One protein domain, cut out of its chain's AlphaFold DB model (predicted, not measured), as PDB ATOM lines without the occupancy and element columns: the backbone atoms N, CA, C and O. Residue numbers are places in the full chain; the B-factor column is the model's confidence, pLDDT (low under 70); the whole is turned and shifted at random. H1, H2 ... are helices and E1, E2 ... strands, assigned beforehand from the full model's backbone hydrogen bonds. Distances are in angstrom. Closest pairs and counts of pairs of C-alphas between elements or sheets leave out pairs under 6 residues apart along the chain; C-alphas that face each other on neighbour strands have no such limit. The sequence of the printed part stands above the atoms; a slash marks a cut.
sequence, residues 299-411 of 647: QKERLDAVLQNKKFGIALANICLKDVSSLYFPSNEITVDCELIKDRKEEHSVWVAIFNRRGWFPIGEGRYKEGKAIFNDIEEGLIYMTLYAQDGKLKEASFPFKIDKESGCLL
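Overview. This is residues 299 to 411 of the 647 residues of the protein "Discoidin domain-containing protein" of Bacteroides caccae (UniProt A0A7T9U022). One strongly twisted sheet of seven strands, E2 to E8, folds over on itself at the bend of E4 into an incompletely closed roll, in which E2 and E5 come back near E6. H1 and E1 lie off the sheet, with the long link 309 to 320 between them. The printed part has 113 residues, with one named helix, H1, followed along the chain by eight named strands, E1 to E8; the sheet is branched, its neighbour pairs are antiparallel, and the class is mostly strand, although under half of the residues are in named elements. The whole is compact, with a radius of gyration of the C-alphas of 13.6 A, and rounded, spanning 39 by 34 by 30 A.

Along the chain. In the sheet, E4 is the longest strand, residues 359 to 369, 25.3 A from first to last C-alpha; it begins at (146.759, -10.643, 46.438) and bends by 82 degrees at residue 364. E6 is residues 383 to 390, 22.4 A, and E3 is residues 350 to 356, 18.6 A. E2, residues 333 to 337, and E5, residues 372 to 376, are each 13.4 A long. E7 is residues 393 to 396; E8, residues 401 to 403, ends at (145.265, -16.552, 27.421). H1 is residues 300 to 308, 12.5 A, with C-alpha 300 at (144.026, -39.781, 44.806), and E1 is residues 321 to 323.

Arrangement. E6 has three neighbours: E3 lies on one side, beside residues 384 to 388, and E7 and E8 on the other side. N 353 and O 385, at 2.8 A, join E3 and E6 within hydrogen-bond range, as N 388 and O 395, at 2.8 A, do for the hairpin E6 and E7, and N 384 and O 401, at 2.8 A, for E6 and E8. E3 and E4 form a hairpin, with N 361 and O 354 at 2.8 A; E4 and E5 form another, with N 374 and O 367 at 2.8 A. E3, E4 and E5 are a meander, each strand the antiparallel neighbour of the one before. E2, an edge strand, is antiparallel to E5, with N 336 and O 373 at 2.8 A. E2 E3 E4 E5 and E3 E4 E5 E6 are each a Greek key, a meander of three with the first strand of the four antiparallel to the fourth. The closest C-alphas of E2 and E6, Val 336 and Thr 386, are 7.6 A apart. H1 is not on the sheet; its closest C-alpha to E1 is that of Arg 302, 7.2 A from that of Leu 321. In H1 every O i to N i+4 pair is within hydrogen-bond range. E1 pairs with no named strand.

Size, cuts and confidence. The C-alphas farthest apart are those of Lys 311 and Glu 406, 38.9 A. The printed part has no cut; the links H1 to E1 and E2 to E3 are long. Mean pLDDT of the printed part is 89.7, with residues 310 to 315 under 70.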
ATOM      1  N   GLN A 299     139.833 -38.212  45.948       91.50
ATOM      2  CA  GLN A 299     140.591 -38.050  44.709       91.50
ATOM      3  C   GLN A 299     142.079 -38.284  45.005       91.50
ATOM      4  O   GLN A 299     142.701 -37.528  45.755       91.50
ATOM      5  N   LYS A 300     142.662 -39.353  44.453       85.81
ATOM      6  CA  LYS A 300     144.026 -39.781  44.806       85.81
ATOM      7  C   LYS A 300     145.082 -38.755  44.399       85.81
ATOM      8  O   LYS A 300     145.905 -38.384  45.233       85.81
ATOM      9  N   GLU A 301     145.011 -38.232  43.173       83.06
ATOM     10  CA  GLU A 301     145.943 -37.195  42.703       83.06
ATOM     11  C   GLU A 301     145.885 -35.958  43.604       83.06
ATOM     12  O   GLU A 301     146.887 -35.284  43.850       83.06
ATOM     13  N   ARG A 302     144.697 -35.681  44.148       84.88
ATOM     14  CA  ARG A 302     144.491 -34.581  45.075       84.88
ATOM     15  C   ARG A 302     145.117 -34.836  46.437       84.88
ATOM     16  O   ARG A 302     145.741 -33.928  46.981       84.88
ATOM     17  N   LEU A 303     144.958 -36.036  46.993       84.69
ATOM     18  CA  LEU A 303     145.605 -36.407  48.253       84.69
ATOM     19  C   LEU A 303     147.120 -36.223  48.154       84.69
ATOM     20  O   LEU A 303     147.709 -35.578  49.022       84.69
ATOM     21  N   ASP A 304     147.727 -36.722  47.079       80.62
ATOM     22  CA  ASP A 304     149.169 -36.614  46.850       80.62
ATOM     23  C   ASP A 304     149.610 -35.143  46.796       80.62
ATOM     24  O   ASP A 304     150.539 -34.743  47.507       80.62
ATOM     25  N   ALA A 305     148.881 -34.303  46.052       78.94
ATOM     26  CA  ALA A 305     149.144 -32.867  45.969       78.94
ATOM     27  C   ALA A 305     149.050 -32.166  47.339       78.94
ATOM     28  O   ALA A 305     149.906 -31.341  47.683       78.94
ATOM     29  N   VAL A 306     148.042 -32.509  48.149       80.88
ATOM     30  CA  VAL A 306     147.848 -31.944  49.493       80.88
ATOM     31  C   VAL A 306     148.937 -32.410  50.460       80.88
ATOM     32  O   VAL A 306     149.437 -31.604  51.247       80.88
ATOM     33  N   LEU A 307     149.351 -33.676  50.406       79.38
ATOM     34  CA  LEU A 307     150.411 -34.212  51.267       79.38
ATOM     35  C   LEU A 307     151.774 -33.586  50.958       79.38
ATOM     36  O   LEU A 307     152.496 -33.216  51.893       79.38
ATOM     37  N   GLN A 308     152.092 -33.406  49.673       75.50
ATOM     38  CA  GLN A 308     153.302 -32.712  49.220       75.50
ATOM     39  C   GLN A 308     153.326 -31.255  49.704       75.50
ATOM     40  O   GLN A 308     154.358 -30.759  50.159       75.50
ATOM     41  N   ASN A 309     152.166 -30.592  49.710       73.94
ATOM     42  CA  ASN A 309     152.044 -29.159  49.982       73.94
ATOM     43  C   ASN A 309     151.395 -28.821  51.329       73.94
ATOM     44  O   ASN A 309     150.957 -27.694  51.544       73.94
ATOM     45  N   LYS A 310     151.396 -29.755  52.287       66.69
ATOM     46  CA  LYS A 310     150.676 -29.658  53.576       66.69
ATOM     47  C   LYS A 310     150.964 -28.413  54.426       66.69
ATOM     48  O   LYS A 310     150.230 -28.128  55.369       66.69
ATOM     49  N   LYS A 311     152.065 -27.704  54.154       61.84
ATOM     50  CA  LYS A 311     152.441 -26.454  54.838       61.84
ATOM     51  C   LYS A 311     151.623 -25.253  54.358       61.84
ATOM     52  O   LYS A 311     151.515 -24.268  55.084       61.84
ATOM     53  N   PHE A 312     151.044 -25.338  53.168       61.69
ATOM     54  CA  PHE A 312     150.261 -24.283  52.555       61.69
ATOM     55  C   PHE A 312     148.780 -24.615  52.769       61.69
ATOM     56  O   PHE A 312     148.239 -25.525  52.149       61.69
ATOM     57  N   GLY A 313     148.119 -23.912  53.693       57.47
ATOM     58  CA  GLY A 313     146.676 -24.037  53.948       57.47
ATOM     59  C   GLY A 313     145.842 -23.459  52.801       57.47
ATOM     60  O   GLY A 313     145.144 -22.466  52.982       57.47
ATOM     61  N   ILE A 314     145.983 -24.028  51.604       61.47
ATOM     62  CA  ILE A 314     145.388 -23.533  50.363       61.47
ATOM     63  C   ILE A 314     143.928 -24.003  50.279       61.47
ATOM     64  O   ILE A 314     143.597 -25.089  50.747       61.47
ATOM     65  N   ALA A 315     143.044 -23.221  49.647       59.03
ATOM     66  CA  ALA A 315     141.650 -23.617  49.372       59.03
ATOM     67  C   ALA A 315     141.538 -24.961  48.615       59.03
ATOM     68  O   ALA A 315     140.533 -25.660  48.697       59.03
ATOM     69  N   LEU A 316     142.619 -25.338  47.934       70.31
ATOM     70  CA  LEU A 316     142.832 -26.607  47.261       70.31
ATOM     71  C   LEU A 316     143.121 -27.781  48.228       70.31
ATOM     72  O   LEU A 316     143.346 -28.896  47.796       70.31
ATOM     73  N   ALA A 317     143.086 -27.602  49.549       74.88
ATOM     74  CA  ALA A 317     143.367 -28.689  50.495       74.88
ATOM     75  C   ALA A 317     142.256 -29.754  50.595       74.88
ATOM     76  O   ALA A 317     142.445 -30.782  51.244       74.88
ATOM     77  N   ASN A 318     141.085 -29.517  49.995       85.12
ATOM     78  CA  ASN A 318     140.008 -30.501  49.991       85.12
ATOM     79  C   ASN A 318     140.344 -31.649  49.022       85.12
ATOM     80  O   ASN A 318     140.493 -31.428  47.818       85.12
ATOM     81  N   ILE A 319     140.453 -32.855  49.587       89.44
ATOM     82  CA  ILE A 319     140.839 -34.104  48.917       89.44
ATOM     83  C   ILE A 319     139.699 -34.789  48.154       89.44
ATOM     84  O   ILE A 319     139.950 -35.725  47.404       89.44
ATOM     85  N   CYS A 320     138.471 -34.284  48.277       92.69
ATOM     86  CA  CYS A 320     137.293 -34.736  47.529       92.69
ATOM     87  C   CYS A 320     136.894 -33.727  46.436       92.69
ATOM     88  O   CYS A 320     135.712 -33.474  46.194       92.69
ATOM     89  N   LEU A 321     137.886 -33.055  45.841       92.31
ATOM     90  CA  LEU A 321     137.694 -32.148  44.710       92.31
ATOM     91  C   LEU A 321     138.268 -32.767  43.445       92.31
ATOM     92  O   LEU A 321     139.475 -32.996  43.365       92.31
ATOM     93  N   LYS A 322     137.409 -32.965  42.449       94.19
ATOM     94  CA  LYS A 322     137.790 -33.394  41.105       94.19
ATOM     95  C   LYS A 322     137.787 -32.199  40.162       94.19
ATOM     96  O   LYS A 322     136.783 -31.497  40.091       94.19
ATOM     97  N   ASP A 323     138.877 -31.964  39.439       94.75
ATOM     98  CA  ASP A 323     138.899 -30.943  38.385       94.75
ATOM     99  C   ASP A 323     137.981 -31.379  37.231       94.75
ATOM    100  O   ASP A 323     138.125 -32.473  36.683       94.75
ATOM    101  N   VAL A 324     136.994 -30.545  36.910       95.94
ATOM    102  CA  VAL A 324     136.013 -30.769  35.834       95.94
ATOM    103  C   VAL A 324     135.970 -29.588  34.865       95.94
ATOM    104  O   VAL A 324     134.997 -29.410  34.135       95.94
ATOM    105  N   SER A 325     137.024 -28.771  34.852       95.69
ATOM    106  CA  SER A 325     137.119 -27.539  34.061       95.69
ATOM    107  C   SER A 325     136.879 -27.768  32.563       95.69
ATOM    108  O   SER A 325     136.178 -26.983  31.925       95.69
ATOM    109  N   SER A 326     137.348 -28.895  32.020       94.69
ATOM    110  CA  SER A 326     137.142 -29.297  30.619       94.69
ATOM    111  C   SER A 326     135.676 -29.543  30.226       94.69
ATOM    112  O   SER A 326     135.370 -29.622  29.038       94.69
ATOM    113  N   LEU A 327     134.753 -29.638  31.193       93.25
ATOM    114  CA  LEU A 327     133.309 -29.713  30.934       93.25
ATOM    115  C   LEU A 327     132.653 -28.332  30.761       93.25
ATOM    116  O   LEU A 327     131.499 -28.262  30.340       93.25
ATOM    117  N   TYR A 328     133.355 -27.244  31.098       93.00
ATOM    118  CA  TYR A 328     132.821 -25.875  31.081       93.00
ATOM    119  C   TYR A 328     133.376 -25.031  29.935       93.00
ATOM    120  O   TYR A 328     132.694 -24.131  29.446       93.00
ATOM    121  N   PHE A 329     134.597 -25.320  29.495       91.06
ATOM    122  CA  PHE A 329     135.259 -24.638  28.388       91.06
ATOM    123  C   PHE A 329     136.235 -25.594  27.683       91.06
ATOM    124  O   PHE A 329     136.590 -26.625  28.261       91.06
ATOM    125  N   PRO A 330     136.653 -25.296  26.433       90.88
ATOM    126  CA  PRO A 330     137.547 -26.166  25.677       90.88
ATOM    127  C   PRO A 330     138.813 -26.516  26.460       90.88
ATOM    128  O   PRO A 330     139.485 -25.634  27.000       90.88
ATOM    129  N   SER A 331     139.129 -27.812  26.501       94.44
ATOM    130  CA  SER A 331     140.343 -28.303  27.149       94.44
ATOM    131  C   SER A 331     141.582 -27.710  26.481       94.44
ATOM    132  O   SER A 331     141.652 -27.593  25.255       94.44
ATOM    133  N   ASN A 332     142.553 -27.318  27.297       94.94
ATOM    134  CA  ASN A 332     143.822 -26.763  26.846       94.94
ATOM    135  C   ASN A 332     144.955 -27.161  27.795       94.94
ATOM    136  O   ASN A 332     144.719 -27.551  28.935       94.94
ATOM    137  N   GLU A 333     146.188 -27.035  27.317       96.69
ATOM    138  CA  GLU A 333     147.388 -27.087  28.146       96.69
ATOM    139  C   GLU A 333     148.197 -25.821  27.861       96.69
ATOM    140  O   GLU A 333     148.540 -25.531  26.712       96.69
ATOM    141  N   ILE A 334     148.490 -25.047  28.904       96.56
ATOM    142  CA  ILE A 334     149.323 -23.853  28.803       96.56
ATOM    143  C   ILE A 334     150.672 -24.093  29.466       96.56
ATOM    144  O   ILE A 334     150.769 -24.717  30.522       96.56
ATOM    145  N   THR A 335     151.719 -23.543  28.857       97.62
ATOM    146  CA  THR A 335     153.075 -23.559  29.407       97.62
ATOM    147  C   THR A 335     153.523 -22.132  29.692       97.62
ATOM    148  O   THR A 335     153.684 -21.329  28.773       97.62
ATOM    149  N   VAL A 336     153.737 -21.822  30.967       97.94
ATOM    150  CA  VAL A 336     154.096 -20.489  31.454       97.94
ATOM    151  C   VAL A 336     155.565 -20.461  31.855       97.94
ATOM    152  O   VAL A 336     156.033 -21.320  32.605       97.94
ATOM    153  N   ASP A 337     156.298 -19.463  31.366       96.38
ATOM    154  CA  ASP A 337     157.700 -19.278  31.735       96.38
ATOM    155  C   ASP A 337     157.813 -18.745  33.172       96.38
ATOM    156  O   ASP A 337     157.272 -17.686  33.495       96.38
ATOM    157  N   CYS A 338     158.504 -19.477  34.049       96.56
ATOM    158  CA  CYS A 338     158.691 -19.091  35.451       96.56
ATOM    159  C   CYS A 338     159.931 -18.202  35.605       96.56
ATOM    160  O   CYS A 338     160.887 -18.536  36.308       96.56
ATOM    161  N   GLU A 339     159.926 -17.082  34.886       95.31
ATOM    162  CA  GLU A 339     161.069 -16.176  34.742       95.31
ATOM    163  C   GLU A 339     161.464 -15.439  36.035       95.31
ATOM    164  O   GLU A 339     162.585 -14.944  36.124       95.31
ATOM    165  N   LEU A 340     160.588 -15.391  37.048       95.06
ATOM    166  CA  LEU A 340     160.873 -14.749  38.341       95.06
ATOM    167  C   LEU A 340     161.486 -15.710  39.377       95.06
ATOM    168  O   LEU A 340     161.901 -15.280  40.456       95.06
ATOM    169  N   ILE A 341     161.579 -17.007  39.065       94.06
ATOM    170  CA  ILE A 341     162.286 -17.977  39.909       94.06
ATOM    171  C   ILE A 341     163.792 -17.857  39.644       94.06
ATOM    172  O   ILE A 341     164.233 -17.961  38.502       94.06
ATOM    173  N   LYS A 342     164.595 -17.684  40.701       87.94
ATOM    174  CA  LYS A 342     166.065 -17.630  40.592       87.94
ATOM    175  C   LYS A 342     166.659 -19.007  40.270       87.94
ATOM    176  O   LYS A 342     167.385 -19.157  39.290       87.94
ATOM    177  N   ASP A 343     166.283 -20.024  41.042       86.69
ATOM    178  CA  ASP A 343     166.836 -21.382  40.951       86.69
ATOM    179  C   ASP A 343     165.975 -22.288  40.060       86.69
ATOM    180  O   ASP A 343     165.330 -23.238  40.502       86.69
ATOM    181  N   ARG A 344     165.955 -21.981  38.758       87.38
ATOM    182  CA  ARG A 344     165.069 -22.628  37.764       87.38
ATOM    183  C   ARG A 344     165.354 -24.110  37.483       87.38
ATOM    184  O   ARG A 344     164.613 -24.748  36.736       87.38
ATOM    185  N   LYS A 345     166.469 -24.632  37.998       82.38
ATOM    186  CA  LYS A 345     166.886 -26.031  37.821       82.38
ATOM    187  C   LYS A 345     166.295 -26.960  38.880       82.38
ATOM    188  O   LYS A 345     166.259 -28.163  38.649       82.38
ATOM    189  N   GLU A 346     165.873 -26.414  40.016       85.50
ATOM    190  CA  GLU A 346     165.241 -27.187  41.084       85.50
ATOM    191  C   GLU A 346     163.764 -27.422  40.777       85.50
ATOM    192  O   GLU A 346     163.133 -26.633  40.077       85.50
ATOM    193  N   GLU A 347     163.208 -28.517  41.287       88.06
ATOM    194  CA  GLU A 347     161.786 -28.806  41.148       88.06
ATOM    195  C   GLU A 347     160.974 -27.969  42.144       88.06
ATOM    196  O   GLU A 347     161.272 -27.941  43.338       88.06
ATOM    197  N   HIS A 348     159.933 -27.292  41.651       90.56
ATOM    198  CA  HIS A 348     159.072 -26.421  42.453       90.56
ATOM    199  C   HIS A 348     157.616 -26.862  42.356       90.56
ATOM    200  O   HIS A 348     157.121 -27.177  41.276       90.56
ATOM    201  N   SER A 349     156.882 -26.812  43.465       90.56
ATOM    202  CA  SER A 349     155.418 -26.873  43.406       90.56
ATOM    203  C   SER A 349     154.878 -25.544  42.888       90.56
ATOM    204  O   SER A 349     155.272 -24.482  43.381       90.56
ATOM    205  N   VAL A 350     153.992 -25.607  41.891       93.75
ATOM    206  CA  VAL A 350     153.455 -24.430  41.203       93.75
ATOM    207  C   VAL A 350     151.934 -24.434  41.147       93.75
ATOM    208  O   VAL A 350     151.291 -25.479  41.039       93.75
ATOM    209  N   TRP A 351     151.365 -23.233  41.179       94.75
ATOM    210  CA  TRP A 351     149.928 -22.998  41.101       94.75
ATOM    211  C   TRP A 351     149.613 -21.891  40.112       94.75
ATOM    212  O   TRP A 351     150.360 -20.920  39.986       94.75
ATOM    213  N   VAL A 352     148.465 -22.005  39.460       96.31
ATOM    214  CA  VAL A 352     147.841 -20.896  38.748       96.31
ATOM    215  C   VAL A 352     146.918 -20.167  39.714       96.31
ATOM    216  O   VAL A 352     146.181 -20.785  40.489       96.31
ATOM    217  N   ALA A 353     146.982 -18.843  39.700       95.56
ATOM    218  CA  ALA A 353     146.280 -17.986  40.635       95.56
ATOM    219  C   ALA A 353     145.529 -16.864  39.927       95.56
ATOM    220  O   ALA A 353     145.934 -16.411  38.857       95.56
ATOM    221  N   ILE A 354     144.464 -16.390  40.567       94.38
ATOM    222  CA  ILE A 354     143.707 -15.204  40.155       94.38
ATOM    223  C   ILE A 354     143.876 -14.089  41.180       94.38
ATOM    224  O   ILE A 354     144.204 -14.334  42.342       94.38
ATOM    225  N   PHE A 355     143.663 -12.854  40.743       92.31
ATOM    226  CA  PHE A 355     143.787 -11.689  41.606       92.31
ATOM    227  C   PHE A 355     142.533 -11.474  42.459       92.31
ATOM    228  O   PHE A 355     141.412 -11.564  41.959       92.31
ATOM    229  N   ASN A 356     142.732 -11.084  43.717       87.06
ATOM    230  CA  ASN A 356     141.772 -10.303  44.489       87.06
ATOM    231  C   ASN A 356     142.501  -9.190  45.268       87.06
ATOM    232  O   ASN A 356     143.730  -9.142  45.304       87.06
ATOM    233  N   ARG A 357     141.764  -8.329  45.980       85.69
ATOM    234  CA  ARG A 357     142.354  -7.219  46.762       85.69
ATOM    235  C   ARG A 357     143.389  -7.626  47.833       85.69
ATOM    236  O   ARG A 357     144.104  -6.779  48.358       85.69
ATOM    237  N   ARG A 358     143.404  -8.899  48.250       87.25
ATOM    238  CA  ARG A 358     144.347  -9.472  49.228       87.25
ATOM    239  C   ARG A 358     145.580 -10.093  48.556       87.25
ATOM    240  O   ARG A 358     146.469 -10.539  49.273       87.25
ATOM    241  N   GLY A 359     145.641 -10.124  47.224       90.75
ATOM    242  CA  GLY A 359     146.759 -10.643  46.438       90.75
ATOM    243  C   GLY A 359     146.349 -11.755  45.473       90.75
ATOM    244  O   GLY A 359     145.221 -11.801  44.984       90.75
ATOM    245  N   TRP A 360     147.284 -12.657  45.189       93.19
ATOM    246  CA  TRP A 360     147.086 -13.778  44.272       93.19
ATOM    247  C   TRP A 360     146.589 -15.022  45.010       93.19
ATOM    248  O   TRP A 360     147.224 -15.490  45.956       93.19
ATOM    249  N   PHE A 361     145.455 -15.567  44.569       91.69
ATOM    250  CA  PHE A 361     144.811 -16.730  45.171       91.69
ATOM    251  C   PHE A 361     144.925 -17.932  44.237       91.69
ATOM    252  O   PHE A 361     144.400 -17.870  43.123       91.69
ATOM    253  N   PRO A 362     145.596 -19.018  44.657       92.75
ATOM    254  CA  PRO A 362     145.725 -20.219  43.843       92.75
ATOM    255  C   PRO A 362     144.358 -20.872  43.622       92.75
ATOM    256  O   PRO A 362     143.568 -21.044  44.555       92.75
ATOM    257  N   ILE A 363     144.106 -21.251  42.374       92.94
ATOM    258  CA  ILE A 363     142.872 -21.909  41.934       92.94
ATOM    259  C   ILE A 363     143.125 -23.226  41.210       92.94
ATOM    260  O   ILE A 363     142.154 -23.893  40.896       92.94
ATOM    261  N   GLY A 364     144.380 -23.607  40.960       92.31
ATOM    262  CA  GLY A 364     144.726 -24.936  40.465       92.31
ATOM    263  C   GLY A 364     146.223 -25.221  40.533       92.31
ATOM    264  O   GLY A 364     147.043 -24.303  40.483       92.31
ATOM    265  N   GLU A 365     146.575 -26.491  40.687       91.00
ATOM    266  CA  GLU A 365     147.947 -26.993  40.636       91.00
ATOM    267  C   GLU A 365     148.454 -27.138  39.199       91.00
ATOM    268  O   GLU A 365     147.688 -27.360  38.260       91.00
ATOM    269  N   GLY A 366     149.774 -27.051  39.041       92.00
ATOM    270  CA  GLY A 366     150.463 -27.363  37.796       92.00
ATOM    271  C   GLY A 366     151.690 -28.231  38.023       92.00
ATOM    272  O   GLY A 366     152.119 -28.468  39.153       92.00
ATOM    273  N   ARG A 367     152.271 -28.685  36.916       92.88
ATOM    274  CA  ARG A 367     153.558 -29.388  36.912       92.88
ATOM    275  C   ARG A 367     154.671 -28.399  36.613       92.88
ATOM    276  O   ARG A 367     154.496 -27.524  35.769       92.88
ATOM    277  N   TYR A 368     155.818 -28.564  37.254       94.38
ATOM    278  CA  TYR A 368     157.000 -27.760  36.974       94.38
ATOM    279  C   TYR A 368     158.056 -28.591  36.257       94.38
ATOM    280  O   TYR A 368     158.385 -29.691  36.693       94.38
ATOM    281  N   LYS A 369     158.600 -28.070  35.157       93.69
ATOM    282  CA  LYS A 369     159.701 -28.707  34.434       93.69
ATOM    283  C   LYS A 369     160.566 -27.657  33.754       93.69
ATOM    284  O   LYS A 369     160.049 -26.812  33.030       93.69
ATOM    285  N   GLU A 370     161.880 -27.735  33.969       91.06
ATOM    286  CA  GLU A 370     162.887 -26.928  33.255       91.06
ATOM    287  C   GLU A 370     162.572 -25.420  33.255       91.06
ATOM    288  O   GLU A 370     162.598 -24.750  32.220       91.06
ATOM    289  N   GLY A 371     162.233 -24.861  34.420       94.94
ATOM    290  CA  GLY A 371     161.939 -23.434  34.516       94.94
ATOM    291  C   GLY A 371     160.559 -23.017  34.009       94.94
ATOM    292  O   GLY A 371     160.356 -21.814  33.843       94.94
ATOM    293  N   LYS A 372     159.647 -23.954  33.729       97.00
ATOM    294  CA  LYS A 372     158.303 -23.690  33.194       97.00
ATOM    295  C   LYS A 372     157.229 -24.389  34.024       97.00
ATOM    296  O   LYS A 372     157.431 -25.511  34.484       97.00
ATOM    297  N   ALA A 373     156.081 -23.736  34.171       97.56
ATOM    298  CA  ALA A 373     154.886 -24.301  34.786       97.56
ATOM    299  C   ALA A 373     153.883 -24.716  33.706       97.56
ATOM    300  O   ALA A 373     153.635 -23.961  32.767       97.56
ATOM    301  N   ILE A 374     153.302 -25.902  33.849       97.56
ATOM    302  CA  ILE A 374     152.342 -26.485  32.914       97.56
ATOM    303  C   ILE A 374     151.006 -26.644  33.636       97.56
ATOM    304  O   ILE A 374     150.938 -27.317  34.670       97.56
ATOM    305  N   PHE A 375     149.956 -26.039  33.084       97.19
ATOM    306  CA  PHE A 375     148.594 -26.092  33.616       97.19
ATOM    307  C   PHE A 375     147.634 -26.608  32.552       97.19
ATOM    308  O   PHE A 375     147.709 -26.181  31.403       97.19
ATOM    309  N   ASN A 376     146.710 -27.476  32.952       96.00
ATOM    310  CA  ASN A 376     145.636 -27.961  32.083       96.00
ATOM    311  C   ASN A 376     144.351 -27.190  32.357       96.00
ATOM    312  O   ASN A 376     144.171 -26.711  33.475       96.00
ATOM    313  N   ASP A 377     143.459 -27.135  31.376       96.38
ATOM    314  CA  ASP A 377     142.080 -26.657  31.469       96.38
ATOM    315  C   ASP A 377     141.964 -25.311  32.193       96.38
ATOM    316  O   ASP A 377     141.384 -25.216  33.279       96.38
ATOM    317  N   ILE A 378     142.531 -24.265  31.592       95.81
ATOM    318  CA  ILE A 378     142.474 -22.889  32.096       95.81
ATOM    319  C   ILE A 378     141.531 -22.061  31.234       95.81
ATOM    320  O   ILE A 378     141.677 -22.021  30.015       95.81
ATOM    321  N   GLU A 379     140.581 -21.366  31.855       94.50
ATOM    322  CA  GLU A 379     139.633 -20.550  31.100       94.50
ATOM    323  C   GLU A 379     140.329 -19.379  30.376       94.50
ATOM    324  O   GLU A 379     140.963 -18.503  30.968       94.50
ATOM    325  N   GLU A 380     140.167 -19.315  29.059       93.12
ATOM    326  CA  GLU A 380     140.724 -18.238  28.248       93.12
ATOM    327  C   GLU A 380     140.108 -16.876  28.564       93.12
ATOM    328  O   GLU A 380     138.934 -16.777  28.910       93.12
ATOM    329  N   GLY A 381     140.858 -15.790  28.377       90.88
ATOM    330  CA  GLY A 381     140.382 -14.413  28.512       90.88
ATOM    331  C   GLY A 381     140.449 -13.813  29.923       90.88
ATOM    332  O   GLY A 381     139.978 -12.691  30.109       90.88
ATOM    333  N   LEU A 382     140.992 -14.535  30.904       92.62
ATOM    334  CA  LEU A 382     141.194 -14.070  32.280       92.62
ATOM    335  C   LEU A 382     142.668 -13.756  32.557       92.62
ATOM    336  O   LEU A 382     143.551 -14.212  31.834       92.62
ATOM    337  N   ILE A 383     142.920 -12.958  33.598       94.75
ATOM    338  CA  ILE A 383     144.273 -12.606  34.040       94.75
ATOM    339  C   ILE A 383     144.679 -13.533  35.183       94.75
ATOM    340  O   ILE A 383     143.976 -13.633  36.191       94.75
ATOM    341  N   TYR A 384     145.838 -14.155  35.021       96.44
ATOM    342  CA  TYR A 384     146.407 -15.137  35.926       96.44
ATOM    343  C   TYR A 384     147.816 -14.753  36.368       96.44
ATOM    344  O   TYR A 384     148.484 -13.921  35.756       96.44
ATOM    345  N   MET A 385     148.268 -15.417  37.423       96.94
ATOM    346  CA  MET A 385     149.633 -15.397  37.931       96.94
ATOM    347  C   MET A 385     150.090 -16.832  38.182       96.94
ATOM    348  O   MET A 385     149.306 -17.649  38.664       96.94
ATOM    349  N   THR A 386     151.355 -17.140  37.901       97.75
ATOM    350  CA  THR A 386     151.965 -18.380  38.392       97.75
ATOM    351  C   THR A 386     152.561 -18.115  39.762       97.75
ATOM    352  O   THR A 386     153.355 -17.193  39.924       97.75
ATOM    353  N   LEU A 387     152.197 -18.931  40.744       95.56
ATOM    354  CA  LEU A 387     152.793 -18.923  42.073       95.56
ATOM    355  C   LEU A 387     153.653 -20.168  42.271       95.56
ATOM    356  O   LEU A 387     153.352 -21.220  41.712       95.56
ATOM    357  N   TYR A 388     154.673 -20.062  43.113       93.62
ATOM    358  CA  TYR A 388     155.474 -21.190  43.576       93.62
ATOM    359  C   TYR A 388     155.715 -21.124  45.083       93.62
ATOM    360  O   TYR A 388     155.584 -20.074  45.720       93.62
ATOM    361  N   ALA A 389     156.046 -22.276  45.655       89.38
ATOM    362  CA  ALA A 389     156.360 -22.422  47.065       89.38
ATOM    363  C   ALA A 389     157.802 -21.972  47.349       89.38
ATOM    364  O   ALA A 389     158.748 -22.582  46.864       89.38
ATOM    365  N   GLN A 390     157.981 -20.959  48.201       87.69
ATOM    366  CA  GLN A 390     159.293 -20.542  48.705       87.69
ATOM    367  C   GLN A 390     159.193 -20.149  50.183       87.69
ATOM    368  O   GLN A 390     158.336 -19.353  50.566       87.69
ATOM    369  N   ASP A 391     160.063 -20.707  51.029       83.62
ATOM    370  CA  ASP A 391     160.144 -20.404  52.471       83.62
ATOM    371  C   ASP A 391     158.803 -20.534  53.223       83.62
ATOM    372  O   ASP A 391     158.476 -19.755  54.119       83.62
ATOM    373  N   GLY A 392     157.978 -21.512  52.834       80.44
ATOM    374  CA  GLY A 392     156.652 -21.722  53.429       80.44
ATOM    375  C   GLY A 392     155.612 -20.655  53.065       80.44
ATOM    376  O   GLY A 392     154.548 -20.617  53.679       80.44
ATOM    377  N   LYS A 393     155.885 -19.811  52.061       86.94
ATOM    378  CA  LYS A 393     154.933 -18.860  51.468       86.94
ATOM    379  C   LYS A 393     154.772 -19.106  49.967       86.94
ATOM    380  O   LYS A 393     155.623 -19.728  49.338       86.94
ATOM    381  N   LEU A 394     153.669 -18.618  49.409       90.88
ATOM    382  CA  LEU A 394     153.494 -18.545  47.961       90.88
ATOM    383  C   LEU A 394     154.095 -17.230  47.462       90.88
ATOM    384  O   LEU A 394     153.817 -16.178  48.042       90.88
ATOM    385  N   LYS A 395     154.916 -17.303  46.416       93.12
ATOM    386  CA  LYS A 395     155.499 -16.145  45.726       93.12
ATOM    387  C   LYS A 395     155.252 -16.229  44.231       93.12
ATOM    388  O   LYS A 395     155.013 -17.310  43.703       93.12
ATOM    389  N   GLU A 396     155.317 -15.094  43.558       95.94
ATOM    390  CA  GLU A 396     155.148 -14.982  42.115       95.94
ATOM    391  C   GLU A 396     156.328 -15.619  41.371       95.94
ATOM    392  O   GLU A 396     157.492 -15.334  41.644       95.94
ATOM    393  N   ALA A 397     156.012 -16.517  40.439       96.62
ATOM    394  CA  ALA A 397     156.969 -17.231  39.599       96.62
ATOM    395  C   ALA A 397     157.077 -16.630  38.190       96.62
ATOM    396  O   ALA A 397     158.078 -16.849  37.513       96.62
ATOM    397  N   SER A 398     156.064 -15.891  37.737       97.12
ATOM    398  CA  SER A 398     155.978 -15.299  36.398       97.12
ATOM    399  C   SER A 398     155.446 -13.864  36.458       97.12
ATOM    400  O   SER A 398     155.023 -13.389  37.512       97.12
ATOM    401  N   PHE A 399     155.454 -13.149  35.331       97.44
ATOM    402  CA  PHE A 399     154.615 -11.955  35.201       97.44
ATOM    403  C   PHE A 399     153.142 -12.349  35.035       97.44
ATOM    404  O   PHE A 399     152.861 -13.429  34.506       97.44
ATOM    405  N   PRO A 400     152.190 -11.470  35.407       97.31
ATOM    406  CA  PRO A 400     150.785 -11.727  35.156       97.31
ATOM    407  C   PRO A 400     150.556 -11.967  33.664       97.31
ATOM    408  O   PRO A 400     151.161 -11.299  32.818       97.31
ATOM    409  N   PHE A 401     149.668 -12.895  33.334       96.62
ATOM    410  CA  PHE A 401     149.423 -13.297  31.956       96.62
ATOM    411  C   PHE A 401     147.941 -13.540  31.684       96.62
ATOM    412  O   PHE A 401     147.145 -13.733  32.599       96.62
ATOM    413  N   LYS A 402     147.568 -13.530  30.409       95.00
ATOM    414  CA  LYS A 402     146.229 -13.844  29.909       95.00
ATOM    415  C   LYS A 402     146.356 -14.802  28.733       95.00
ATOM    416  O   LYS A 402     147.222 -14.612  27.887       95.00
ATOM    417  N   ILE A 403     145.468 -15.786  28.655       94.38
ATOM    418  CA  ILE A 403     145.265 -16.552  27.421       94.38
ATOM    419  C   ILE A 403     144.340 -15.721  26.533       94.38
ATOM    420  O   ILE A 403     143.222 -15.380  26.937       94.38
ATOM    421  N   ASP A 404     144.820 -15.321  25.367       90.44
ATOM    422  CA  ASP A 404     144.020 -14.565  24.416       90.44
ATOM    423  C   ASP A 404     142.958 -15.448  23.748       90.44
ATOM    424  O   ASP A 404     143.249 -16.574  23.360       90.44
ATOM    425  N   LYS A 405     141.729 -14.936  23.613       86.56
ATOM    426  CA  LYS A 405     140.596 -15.722  23.091       86.56
ATOM    427  C   LYS A 405     140.667 -15.945  21.582       86.56
ATOM    428  O   LYS A 405     140.127 -16.924  21.087       86.56
ATOM    429  N   GLU A 406     141.275 -15.017  20.848       86.50
ATOM    430  CA  GLU A 406     141.321 -15.093  19.386       86.50
ATOM    431  C   GLU A 406     142.493 -15.957  18.925       86.50
ATOM    432  O   GLU A 406     142.337 -16.834  18.079       86.50
ATOM    433  N   SER A 407     143.671 -15.723  19.499       89.25
ATOM    434  CA  SER A 407     144.906 -16.405  19.102       89.25
ATOM    435  C   SER A 407     145.233 -17.655  19.922       89.25
ATOM    436  O   SER A 407     146.118 -18.415  19.528       89.25
ATOM    437  N   GLY A 408     144.616 -17.840  21.095       87.88
ATOM    438  CA  GLY A 408     145.000 -18.873  22.065       87.88
ATOM    439  C   GLY A 408     146.380 -18.652  22.702       87.88
ATOM    440  O   GLY A 408     146.843 -19.470  23.495       87.88
ATOM    441  N   CYS A 409     147.068 -17.558  22.362       93.31
ATOM    442  CA  CYS A 409     148.429 -17.285  22.807       93.31
ATOM    443  C   CYS A 409     148.465 -16.683  24.216       93.31
ATOM    444  O   CYS A 409     147.553 -15.974  24.647       93.31
ATOM    445  N   LEU A 410     149.576 -16.913  24.922       95.81
ATOM    446  CA  LEU A 410     149.843 -16.267  26.204       95.81
ATOM    447  C   LEU A 410     150.329 -14.829  25.994       95.81
ATOM    448  O   LEU A 410     151.396 -14.589  25.429       95.81
ATOM    449  N   LEU A 411     149.562 -13.876  26.512       94.62
ATOM    450  CA  LEU A 411     149.915 -12.465  26.594       94.62
ATOM    451  C   LEU A 411     150.417 -12.161  28.001       94.62
ATOM    452  O   LEU A 411     149.691 -12.356  28.970       94.62
TER     453      LEU A 411